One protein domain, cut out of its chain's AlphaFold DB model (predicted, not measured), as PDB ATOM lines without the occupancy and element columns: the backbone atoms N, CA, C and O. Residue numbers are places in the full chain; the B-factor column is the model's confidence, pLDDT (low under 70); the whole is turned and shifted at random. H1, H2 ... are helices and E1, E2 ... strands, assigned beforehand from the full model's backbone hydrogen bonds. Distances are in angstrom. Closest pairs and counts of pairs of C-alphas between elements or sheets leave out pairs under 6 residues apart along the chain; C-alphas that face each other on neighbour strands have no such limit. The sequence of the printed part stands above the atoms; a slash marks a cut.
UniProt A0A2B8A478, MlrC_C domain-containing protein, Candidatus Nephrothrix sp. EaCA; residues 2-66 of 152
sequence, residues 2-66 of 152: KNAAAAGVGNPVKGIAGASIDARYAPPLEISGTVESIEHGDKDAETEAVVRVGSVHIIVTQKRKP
ATOM      1  N   LYS A   2      -4.599 -24.123  51.608       95.50
ATOM      2  CA  LYS A   2      -5.817 -24.741  52.201       95.50
ATOM      3  C   LYS A   2      -5.833 -26.281  52.178       95.50
ATOM      4  O   LYS A   2      -6.054 -26.895  53.211       95.50
ATOM      5  N   ASN A   3      -5.517 -26.891  51.032       97.62
ATOM      6  CA  ASN A   3      -5.469 -28.353  50.901       97.62
ATOM      7  C   ASN A   3      -4.386 -28.994  51.784       97.62
ATOM      8  O   ASN A   3      -4.636 -30.033  52.376       97.62
ATOM      9  N   ALA A   4      -3.204 -28.376  51.899       97.69
ATOM     10  CA  ALA A   4      -2.122 -28.882  52.747       97.69
ATOM     11  C   ALA A   4      -2.481 -28.782  54.235       97.69
ATOM     12  O   ALA A   4      -2.275 -29.738  54.974       97.69
ATOM     13  N   ALA A   5      -3.097 -27.669  54.654       97.06
ATOM     14  CA  ALA A   5      -3.595 -27.503  56.019       97.06
ATOM     15  C   ALA A   5      -4.677 -28.539  56.372       97.06
ATOM     16  O   ALA A   5      -4.655 -29.094  57.463       97.06
ATOM     17  N   ALA A   6      -5.596 -28.819  55.444       98.06
ATOM     18  CA  ALA A   6      -6.647 -29.815  55.644       98.06
ATOM     19  C   ALA A   6      -6.115 -31.259  55.652       98.06
ATOM     20  O   ALA A   6      -6.621 -32.084  56.405       98.06
ATOM     21  N   ALA A   7      -5.110 -31.566  54.822       98.38
ATOM     22  CA  ALA A   7      -4.487 -32.888  54.781       98.38
ATOM     23  C   ALA A   7      -3.664 -33.174  56.047       98.38
ATOM     24  O   ALA A   7      -3.708 -34.284  56.570       98.38
ATOM     25  N   GLY A   8      -2.933 -32.178  56.556       98.44
ATOM     26  CA  GLY A   8      -2.038 -32.339  57.701       98.44
ATOM     27  C   GLY A   8      -0.711 -33.017  57.344       98.44
ATOM     28  O   GLY A   8      -0.558 -33.628  56.286       98.44
ATOM     29  N   VAL A   9       0.269 -32.883  58.240       98.75
ATOM     30  CA  VAL A   9       1.621 -33.441  58.077       98.75
ATOM     31  C   VAL A   9       1.578 -34.967  57.944       98.75
ATOM     32  O   VAL A   9       0.836 -35.643  58.651       98.75
ATOM     33  N   GLY A  10       2.383 -35.510  57.029       98.62
ATOM     34  CA  GLY A  10       2.489 -36.936  56.719       98.62
ATOM     35  C   GLY A  10       1.482 -37.438  55.681       98.62
ATOM     36  O   GLY A  10       1.663 -38.529  55.143       98.62
ATOM     37  N   ASN A  11       0.454 -36.652  55.347       98.75
ATOM     38  CA  ASN A  11      -0.615 -37.084  54.450       98.75
ATOM     39  C   ASN A  11      -0.395 -36.646  52.994       98.75
ATOM     40  O   ASN A  11       0.265 -35.631  52.727       98.75
ATOM     41  N   PRO A  12      -0.955 -37.396  52.025       98.62
ATOM     42  CA  PRO A  12      -0.947 -36.991  50.630       98.62
ATOM     43  C   PRO A  12      -1.788 -35.728  50.422       98.62
ATOM     44  O   PRO A  12      -2.860 -35.558  51.002       98.62
ATOM     45  N   VAL A  13      -1.320 -34.854  49.538       98.69
ATOM     46  CA  VAL A  13      -2.010 -33.633  49.138       98.69
ATOM     47  C   VAL A  13      -1.897 -33.439  47.635       98.69
ATOM     48  O   VAL A  13      -0.857 -33.693  47.025       98.69
ATOM     49  N   LYS A  14      -2.979 -32.939  47.042       98.44
ATOM     50  CA  LYS A  14      -3.031 -32.520  45.647       98.44
ATOM     51  C   LYS A  14      -3.584 -31.100  45.547       98.44
ATOM     52  O   LYS A  14      -4.520 -30.743  46.267       98.44
ATOM     53  N   GLY A  15      -3.017 -30.271  44.675       97.19
ATOM     54  CA  GLY A  15      -3.515 -28.916  44.447       97.19
ATOM     55  C   GLY A  15      -2.732 -28.130  43.404       97.19
ATOM     56  O   GLY A  15      -1.641 -28.513  43.005       97.19
ATOM     57  N   ILE A  16      -3.302 -27.005  42.980       97.25
ATOM     58  CA  ILE A  16      -2.693 -26.086  42.017       97.25
ATOM     59  C   ILE A  16      -1.885 -25.010  42.762       97.25
ATOM     60  O   ILE A  16      -2.373 -24.441  43.744       97.25
ATOM     61  N   ALA A  17      -0.667 -24.718  42.301       95.44
ATOM     62  CA  ALA A  17       0.227 -23.719  42.882       95.44
ATOM     63  C   ALA A  17       0.879 -22.815  41.823       95.44
ATOM     64  O   ALA A  17       1.086 -23.207  40.677       95.44
ATOM     65  N   GLY A  18       1.247 -21.600  42.241       93.81
ATOM     66  CA  GLY A  18       1.838 -20.586  41.364       93.81
ATOM     67  C   GLY A  18       0.814 -19.880  40.469       93.81
ATOM     68  O   GLY A  18      -0.359 -20.239  40.454       93.81
ATOM     69  N   ALA A  19       1.264 -18.832  39.770       93.62
ATOM     70  CA  ALA A  19       0.547 -18.120  38.699       93.62
ATOM     71  C   ALA A  19      -0.917 -17.691  38.972       93.62
ATOM     72  O   ALA A  19      -1.668 -17.420  38.040       93.62
ATOM     73  N   SER A  20      -1.336 -17.569  40.236       90.94
ATOM     74  CA  SER A  20      -2.712 -17.186  40.595       90.94
ATOM     75  C   SER A  20      -3.052 -15.727  40.280       90.94
ATOM     76  O   SER A  20      -4.224 -15.390  40.139       90.94
ATOM     77  N   ILE A  21      -2.035 -14.865  40.192       91.12
ATOM     78  CA  ILE A  21      -2.170 -13.433  39.881       91.12
ATOM     79  C   ILE A  21      -1.813 -13.143  38.420       91.12
ATOM     80  O   ILE A  21      -2.441 -12.304  37.782       91.12
ATOM     81  N   ASP A  22      -0.793 -13.817  37.892       91.25
ATOM     82  CA  ASP A  22      -0.284 -13.601  36.543       91.25
ATOM     83  C   ASP A  22       0.238 -14.918  35.963       91.25
ATOM     84  O   ASP A  22       1.256 -15.443  36.418       91.25
ATOM     85  N   ALA A  23      -0.471 -15.433  34.959       94.75
ATOM     86  CA  ALA A  23      -0.137 -16.664  34.245       94.75
ATOM     87  C   ALA A  23       0.403 -16.411  32.826       94.75
ATOM     88  O   ALA A  23       0.522 -17.346  32.039       94.75
ATOM     89  N   ARG A  24       0.733 -15.156  32.472       93.06
ATOM     90  CA  ARG A  24       1.201 -14.800  31.116       93.06
ATOM     91  C   ARG A  24       2.503 -15.500  30.722       93.06
ATOM     92  O   ARG A  24       2.722 -15.734  29.540       93.06
ATOM     93  N   TYR A  25       3.363 -15.795  31.696       90.88
ATOM     94  CA  TYR A  25       4.709 -16.332  31.464       90.88
ATOM     95  C   TYR A  25       4.823 -17.839  31.708       90.88
ATOM     96  O   TYR A  25       5.660 -18.496  31.099       90.88
ATOM     97  N   ALA A  26       3.995 -18.380  32.600       93.00
ATOM     98  CA  ALA A  26       3.886 -19.806  32.871       93.00
ATOM     99  C   ALA A  26       2.506 -20.102  33.482       93.00
ATOM    100  O   ALA A  26       2.022 -19.294  34.285       93.00
ATOM    101  N   PRO A  27       1.874 -21.239  33.140       95.44
ATOM    102  CA  PRO A  27       0.635 -21.654  33.782       95.44
ATOM    103  C   PRO A  27       0.891 -22.063  35.241       95.44
ATOM    104  O   PRO A  27       2.026 -22.378  35.614       95.44
ATOM    105  N   PRO A  28      -0.154 -22.097  36.080       96.19
ATOM    106  CA  PRO A  28      -0.034 -22.686  37.401       96.19
ATOM    107  C   PRO A  28       0.242 -24.194  37.288       96.19
ATOM    108  O   PRO A  28      -0.178 -24.846  36.331       96.19
ATOM    109  N   LEU A  29       0.943 -24.751  38.273       95.88
ATOM    110  CA  LEU A  29       1.376 -26.145  38.277       95.88
ATOM    111  C   LEU A  29       0.521 -26.974  39.235       95.88
ATOM    112  O   LEU A  29       0.296 -26.578  40.380       95.88
ATOM    113  N   GLU A  30       0.082 -28.147  38.787       97.06
ATOM    114  CA  GLU A  30      -0.493 -29.148  39.679       97.06
ATOM    115  C   GLU A  30       0.615 -29.857  40.464       97.06
ATOM    116  O   GLU A  30       1.534 -30.442  39.896       97.06
ATOM    117  N   ILE A  31       0.510 -29.807  41.788       97.19
ATOM    118  CA  ILE A  31       1.393 -30.478  42.733       97.19
ATOM    119  C   ILE A  31       0.616 -31.640  43.346       97.19
ATOM    120  O   ILE A  31      -0.485 -31.448  43.866       97.19
ATOM    121  N   SER A  32       1.206 -32.832  43.316       98.31
ATOM    122  CA  SER A  32       0.702 -34.027  43.995       98.31
ATOM    123  C   SER A  32       1.848 -34.662  44.775       98.31
ATOM    124  O   SER A  32       2.807 -35.142  44.175       98.31
ATOM    125  N   GLY A  33       1.770 -34.637  46.103       98.50
ATOM    126  CA  GLY A  33       2.881 -35.013  46.976       98.50
ATOM    127  C   GLY A  33       2.449 -35.291  48.409       98.50
ATOM    128  O   GLY A  33       1.269 -35.509  48.671       98.50
ATOM    129  N   THR A  34       3.400 -35.262  49.336       98.88
ATOM    130  CA  THR A  34       3.164 -35.460  50.776       98.88
ATOM    131  C   THR A  34       3.461 -34.173  51.531       98.88
ATOM    132  O   THR A  34       4.472 -33.529  51.258       98.88
ATOM    133  N   VAL A  35       2.603 -33.788  52.475       98.88
ATOM    134  CA  VAL A  35       2.880 -32.655  53.370       98.88
ATOM    135  C   VAL A  35       3.944 -33.073  54.383       98.88
ATOM    136  O   VAL A  35       3.734 -34.028  55.125       98.88
ATOM    137  N   GLU A  36       5.071 -32.375  54.444       98.62
ATOM    138  CA  GLU A  36       6.163 -32.705  55.371       98.62
ATOM    139  C   GLU A  36       6.202 -31.823  56.610       98.62
ATOM    140  O   GLU A  36       6.557 -32.288  57.688       98.62
ATOM    141  N   SER A  37       5.807 -30.563  56.473       98.69
ATOM    142  CA  SER A  37       5.725 -29.628  57.589       98.69
ATOM    143  C   SER A  37       4.649 -28.588  57.327       98.69
ATOM    144  O   SER A  37       4.298 -28.306  56.176       98.69
ATOM    145  N   ILE A  38       4.103 -28.044  58.412       98.69
ATOM    146  CA  ILE A  38       3.182 -26.912  58.406       98.69
ATOM    147  C   ILE A  38       3.608 -26.002  59.552       98.69
ATOM    148  O   ILE A  38       3.621 -26.434  60.700       98.69
ATOM    149  N   GLU A  39       3.913 -24.751  59.234       98.25
ATOM    150  CA  GLU A  39       4.291 -23.731  60.205       98.25
ATOM    151  C   GLU A  39       3.276 -22.593  60.191       98.25
ATOM    152  O   GLU A  39       2.875 -22.104  59.130       98.25
ATOM    153  N   HIS A  40       2.873 -22.153  61.380       97.44
ATOM    154  CA  HIS A  40       1.897 -21.085  61.584       97.44
ATOM    155  C   HIS A  40       2.528 -19.887  62.300       97.44
ATOM    156  O   HIS A  40       3.526 -20.016  63.003       97.44
ATOM    157  N   GLY A  41       1.911 -18.712  62.161       95.44
ATOM    158  CA  GLY A  41       2.321 -17.505  62.884       95.44
ATOM    159  C   GLY A  41       3.486 -16.755  62.238       95.44
ATOM    160  O   GLY A  41       4.061 -15.864  62.861       95.44
ATOM    161  N   ASP A  42       3.830 -17.077  60.989       95.94
ATOM    162  CA  ASP A  42       4.790 -16.272  60.240       95.94
ATOM    163  C   ASP A  42       4.212 -14.878  59.956       95.94
ATOM    164  O   ASP A  42       3.080 -14.744  59.488       95.94
ATOM    165  N   LYS A  43       5.004 -13.835  60.219       95.25
ATOM    166  CA  LYS A  43       4.568 -12.437  60.097       95.25
ATOM    167  C   LYS A  43       4.163 -12.035  58.672       95.25
ATOM    168  O   LYS A  43       3.340 -11.141  58.514       95.25
ATOM    169  N   ASP A  44       4.757 -12.660  57.652       95.12
ATOM    170  CA  ASP A  44       4.558 -12.307  56.245       95.12
ATOM    171  C   ASP A  44       3.676 -13.344  55.537       95.12
ATOM    172  O   ASP A  44       2.763 -12.984  54.793       95.12
ATOM    173  N   ALA A  45       3.939 -14.635  55.765       96.06
ATOM    174  CA  ALA A  45       3.251 -15.740  55.106       96.06
ATOM    175  C   ALA A  45       1.956 -16.180  55.801       96.06
ATOM    176  O   ALA A  45       1.146 -16.827  55.138       96.06
ATOM    177  N   GLU A  46       1.760 -15.855  57.086       97.31
ATOM    178  CA  GLU A  46       0.760 -16.410  58.023       97.31
ATOM    179  C   GLU A  46       0.904 -17.911  58.275       97.31
ATOM    180  O   GLU A  46       1.028 -18.356  59.414       97.31
ATOM    181  N   THR A  47       0.849 -18.708  57.214       97.94
ATOM    182  CA  THR A  47       1.030 -20.154  57.250       97.94
ATOM    183  C   THR A  47       1.853 -20.595  56.051       97.94
ATOM    184  O   THR A  47       1.639 -20.143  54.921       97.94
ATOM    185  N   GLU A  48       2.785 -21.497  56.311       98.31
ATOM    186  CA  GLU A  48       3.692 -22.092  55.341       98.31
ATOM    187  C   GLU A  48       3.579 -23.611  55.442       98.31
ATOM    188  O   GLU A  48       3.363 -24.148  56.525       98.31
ATOM    189  N   ALA A  49       3.724 -24.317  54.327       98.50
ATOM    190  CA  ALA A  49       3.840 -25.767  54.336       98.50
ATOM    191  C   ALA A  49       4.845 -26.251  53.307       98.50
ATOM    192  O   ALA A  49       4.942 -25.691  52.214       98.50
ATOM    193  N   VAL A  50       5.543 -27.330  53.643       98.75
ATOM    194  CA  VAL A  50       6.397 -28.057  52.707       98.75
ATOM    195  C   VAL A  50       5.605 -29.212  52.119       98.75
ATOM    196  O   VAL A  50       5.052 -30.035  52.846       98.75
ATOM    197  N   VAL A  51       5.565 -29.283  50.792       98.75
ATOM    198  CA  VAL A  51       5.041 -30.431  50.049       98.75
ATOM    199  C   VAL A  51       6.194 -31.094  49.312       98.75
ATOM    200  O   VAL A  51       6.827 -30.465  48.461       98.75
ATOM    201  N   ARG A  52       6.457 -32.366  49.612       98.62
ATOM    202  CA  ARG A  52       7.467 -33.161  48.913       98.62
ATOM    203  C   ARG A  52       6.866 -33.892  47.720       98.62
ATOM    204  O   ARG A  52       5.877 -34.614  47.855       98.62
ATOM    205  N   VAL A  53       7.514 -33.753  46.567       98.31
ATOM    206  CA  VAL A  53       7.228 -34.494  45.333       98.31
ATOM    207  C   VAL A  53       8.526 -35.136  44.853       98.31
ATOM    208  O   VAL A  53       9.434 -34.447  44.391       98.31
ATOM    209  N   GLY A  54       8.643 -36.459  44.985       96.81
ATOM    210  CA  GLY A  54       9.915 -37.145  44.737       96.81
ATOM    211  C   GLY A  54      11.013 -36.608  45.662       96.81
ATOM    212  O   GLY A  54      10.870 -36.692  46.883       96.81
ATOM    213  N   SER A  55      12.076 -36.051  45.076       97.06
ATOM    214  CA  SER A  55      13.188 -35.382  45.771       97.06
ATOM    215  C   SER A  55      13.011 -33.862  45.935       97.06
ATOM    216  O   SER A  55      13.837 -33.213  46.574       97.06
ATOM    217  N   VAL A  56      11.952 -33.272  45.370       98.25
ATOM    218  CA  VAL A  56      11.719 -31.823  45.392       98.25
ATOM    219  C   VAL A  56      10.872 -31.442  46.600       98.25
ATOM    220  O   VAL A  56       9.815 -32.026  46.832       98.25
ATOM    221  N   HIS A  57      11.314 -30.415  47.324       98.56
ATOM    222  CA  HIS A  57      10.617 -29.847  48.473       98.56
ATOM    223  C   HIS A  57      10.066 -28.476  48.087       98.56
ATOM    224  O   HIS A  57      10.825 -27.556  47.784       98.56
ATOM    225  N   ILE A  58       8.741 -28.347  48.057       98.31
ATOM    226  CA  ILE A  58       8.058 -27.140  47.592       98.31
ATOM    227  C   ILE A  58       7.449 -26.434  48.794       98.31
ATOM    228  O   ILE A  58       6.547 -26.970  49.434       98.31
ATOM    229  N   ILE A  59       7.910 -25.216  49.073       98.25
ATOM    230  CA  ILE A  59       7.305 -24.378  50.106       98.25
ATOM    231  C   ILE A  59       6.108 -23.643  49.501       98.25
ATOM    232  O   ILE A  59       6.234 -22.902  48.526       98.25
ATOM    233  N   VAL A  60       4.930 -23.853  50.082       97.31
ATOM    234  CA  VAL A  60       3.682 -23.194  49.700       97.31
ATOM    235  C   VAL A  60       3.247 -22.293  50.843       97.31
ATOM    236  O   VAL A  60       3.077 -22.751  51.969       97.31
ATOM    237  N   THR A  61       3.012 -21.018  50.550       97.12
ATOM    238  CA  THR A  61       2.614 -20.024  51.551       97.12
ATOM    239  C   THR A  61       1.152 -19.612  51.390       97.12
ATOM    240  O   THR A  61       0.558 -19.748  50.314       97.12
ATOM    241  N   GLN A  62       0.539 -19.118  52.466       96.56
ATOM    242  CA  GLN A  62      -0.785 -18.491  52.413       96.56
ATOM    243  C   GLN A  62      -0.713 -17.065  51.854       96.56
ATOM    244  O   GLN A  62      -1.542 -16.693  51.021       96.56
ATOM    245  N   LYS A  63       0.296 -16.290  52.264       95.56
ATOM    246  CA  LYS A  63       0.582 -14.942  51.754       95.56
ATOM    247  C   LYS A  63       1.978 -14.841  51.145       95.56
ATOM    248  O   LYS A  63       2.844 -15.682  51.381       95.56
ATOM    249  N   ARG A  64       2.196 -13.808  50.322       92.94
ATOM    250  CA  ARG A  64       3.506 -13.530  49.713       92.94
ATOM    251  C   ARG A  64       4.533 -13.276  50.818       92.94
ATOM    252  O   ARG A  64       4.427 -12.274  51.520       92.94
ATOM    253  N   LYS A  65       5.583 -14.091  50.847       94.06
ATOM    254  CA  LYS A  65       6.732 -13.938  51.738       94.06
ATOM    255  C   LYS A  65       8.053 -14.021  50.957       94.06
ATOM    256  O   LYS A  65       8.163 -14.859  50.061       94.06
ATOM    257  N   PRO A  66       9.040 -13.161  51.259       93.25
ATOM    258  CA  PRO A  66      10.415 -13.347  50.801       93.25
ATOM    259  C   PRO A  66      11.166 -14.402  51.639       93.25
ATOM    260  O   PRO A  66      10.952 -14.492  52.842       93.25
TER     261      PRO A  66
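AT A GLANCE: This is residues 2 to 66 of the 152 residues of the protein "MlrC_C domain-containing protein" of Candidatus Nephrothrix sp. EaCA (UniProt A0A2B8A478). The domain is one antiparallel sheet of four strands, strongly twisted and turned sharply at a bend in its longest strand, E2, with the short helix H1 packed in the angle on one face. E1 and the first part of E2 make a hairpin that reaches away to one side with its loop, residues 18 to 28, at the far end, while the rest of E2 goes with E3 and E4 into the other part of the sheet. The printed part has 65 residues, with one named helix and four named strands along the chain in the order H1, E1, E2, E3, E4. The sheet's order is E1, E2, E3, E4, all antiparallel, and the class is mostly strand. The whole is compact, with a radius of gyration of the C-alphas of 11.8 A, and its C-alphas span 34 by 29 by 20 A.

HOW THE PARTS SIT: The sheet is a meander, each strand the antiparallel neighbour of the one before: E1, residues 12 to 17; E2, residues 29 to 42; E3, residues 46 to 53; and E4, residues 56 to 61. E1 and E4 are its edge strands, and E2 and E3 are inner strands. E2 bends by 102 degrees at residue 33, and its pairing is staggered: it pairs with E1 over residues 29 to 34 and with E3 over residues 34 to 42. In the hairpin of E1 and E2, N 15 and O 31 are within hydrogen-bond range at 2.9 A, as are N 17 and O 29 at 2.8 A. E2 and E3 form a hairpin with 145 degrees between their directions; N 36 and O 50 are 2.8 A apart, and N 48 and O 39 are 2.9 A apart, both within hydrogen-bond range. E3 and E4 form a hairpin with 159 degrees between their directions, and N 60 and O 49 are within hydrogen-bond range at 2.8 A. Across the sheet, the closest C-alphas of E1 and E4, those of Ala 17 and Val 60, are 7.7 A apart. From edge to edge the strands' lines turn by 114 degrees, and the way across the sheet turns by 58 degrees. H1, residues 2 to 7, is on the sheet, with 39 pairs of C-alphas within 10 A. Its Ala 4 makes the closest C-alpha pair with each of three strands: with Val 13 of E1 at 6.0 A, with Val 35 of E2 at 6.3 A and with Ala 49 of E3 at 6.9 A. In H1 every O i to N i+4 pair is within hydrogen-bond range.

IN THESE COORDINATES: E2, Leu 29 to Asp 42, measures 24.3 A from first to last C-alpha, and C-alpha 29 stands at (1.376, -26.145, 38.277). E3, Glu 46 to Val 53, measures 23.0 A. E4, Val 56 to Thr 61, measures 16.1 A and ends with C-alpha 61 at (2.614, -20.024, 51.551). E1, Pro 12 to Ala 17, measures 15.4 A. H1, Lys 2 to Ala 7, measures 8.6 A and begins with C-alpha 2 at (-5.817, -24.741, 52.201).

THE WHOLE: The two C-alphas farthest apart are those of Gly 10 and Arg 24, at 33.9 A. The first and last printed C-alphas, those of Lys 2 and Pro 66, are 19.9 A apart. The link from E1 to E2 is long, with 11 residues; the links H1 to E1, E2 to E3 and E3 to E4 are tight. The printed part has no cut. The mean pLDDT of the printed part is 96.7, and no printed residue is under 70.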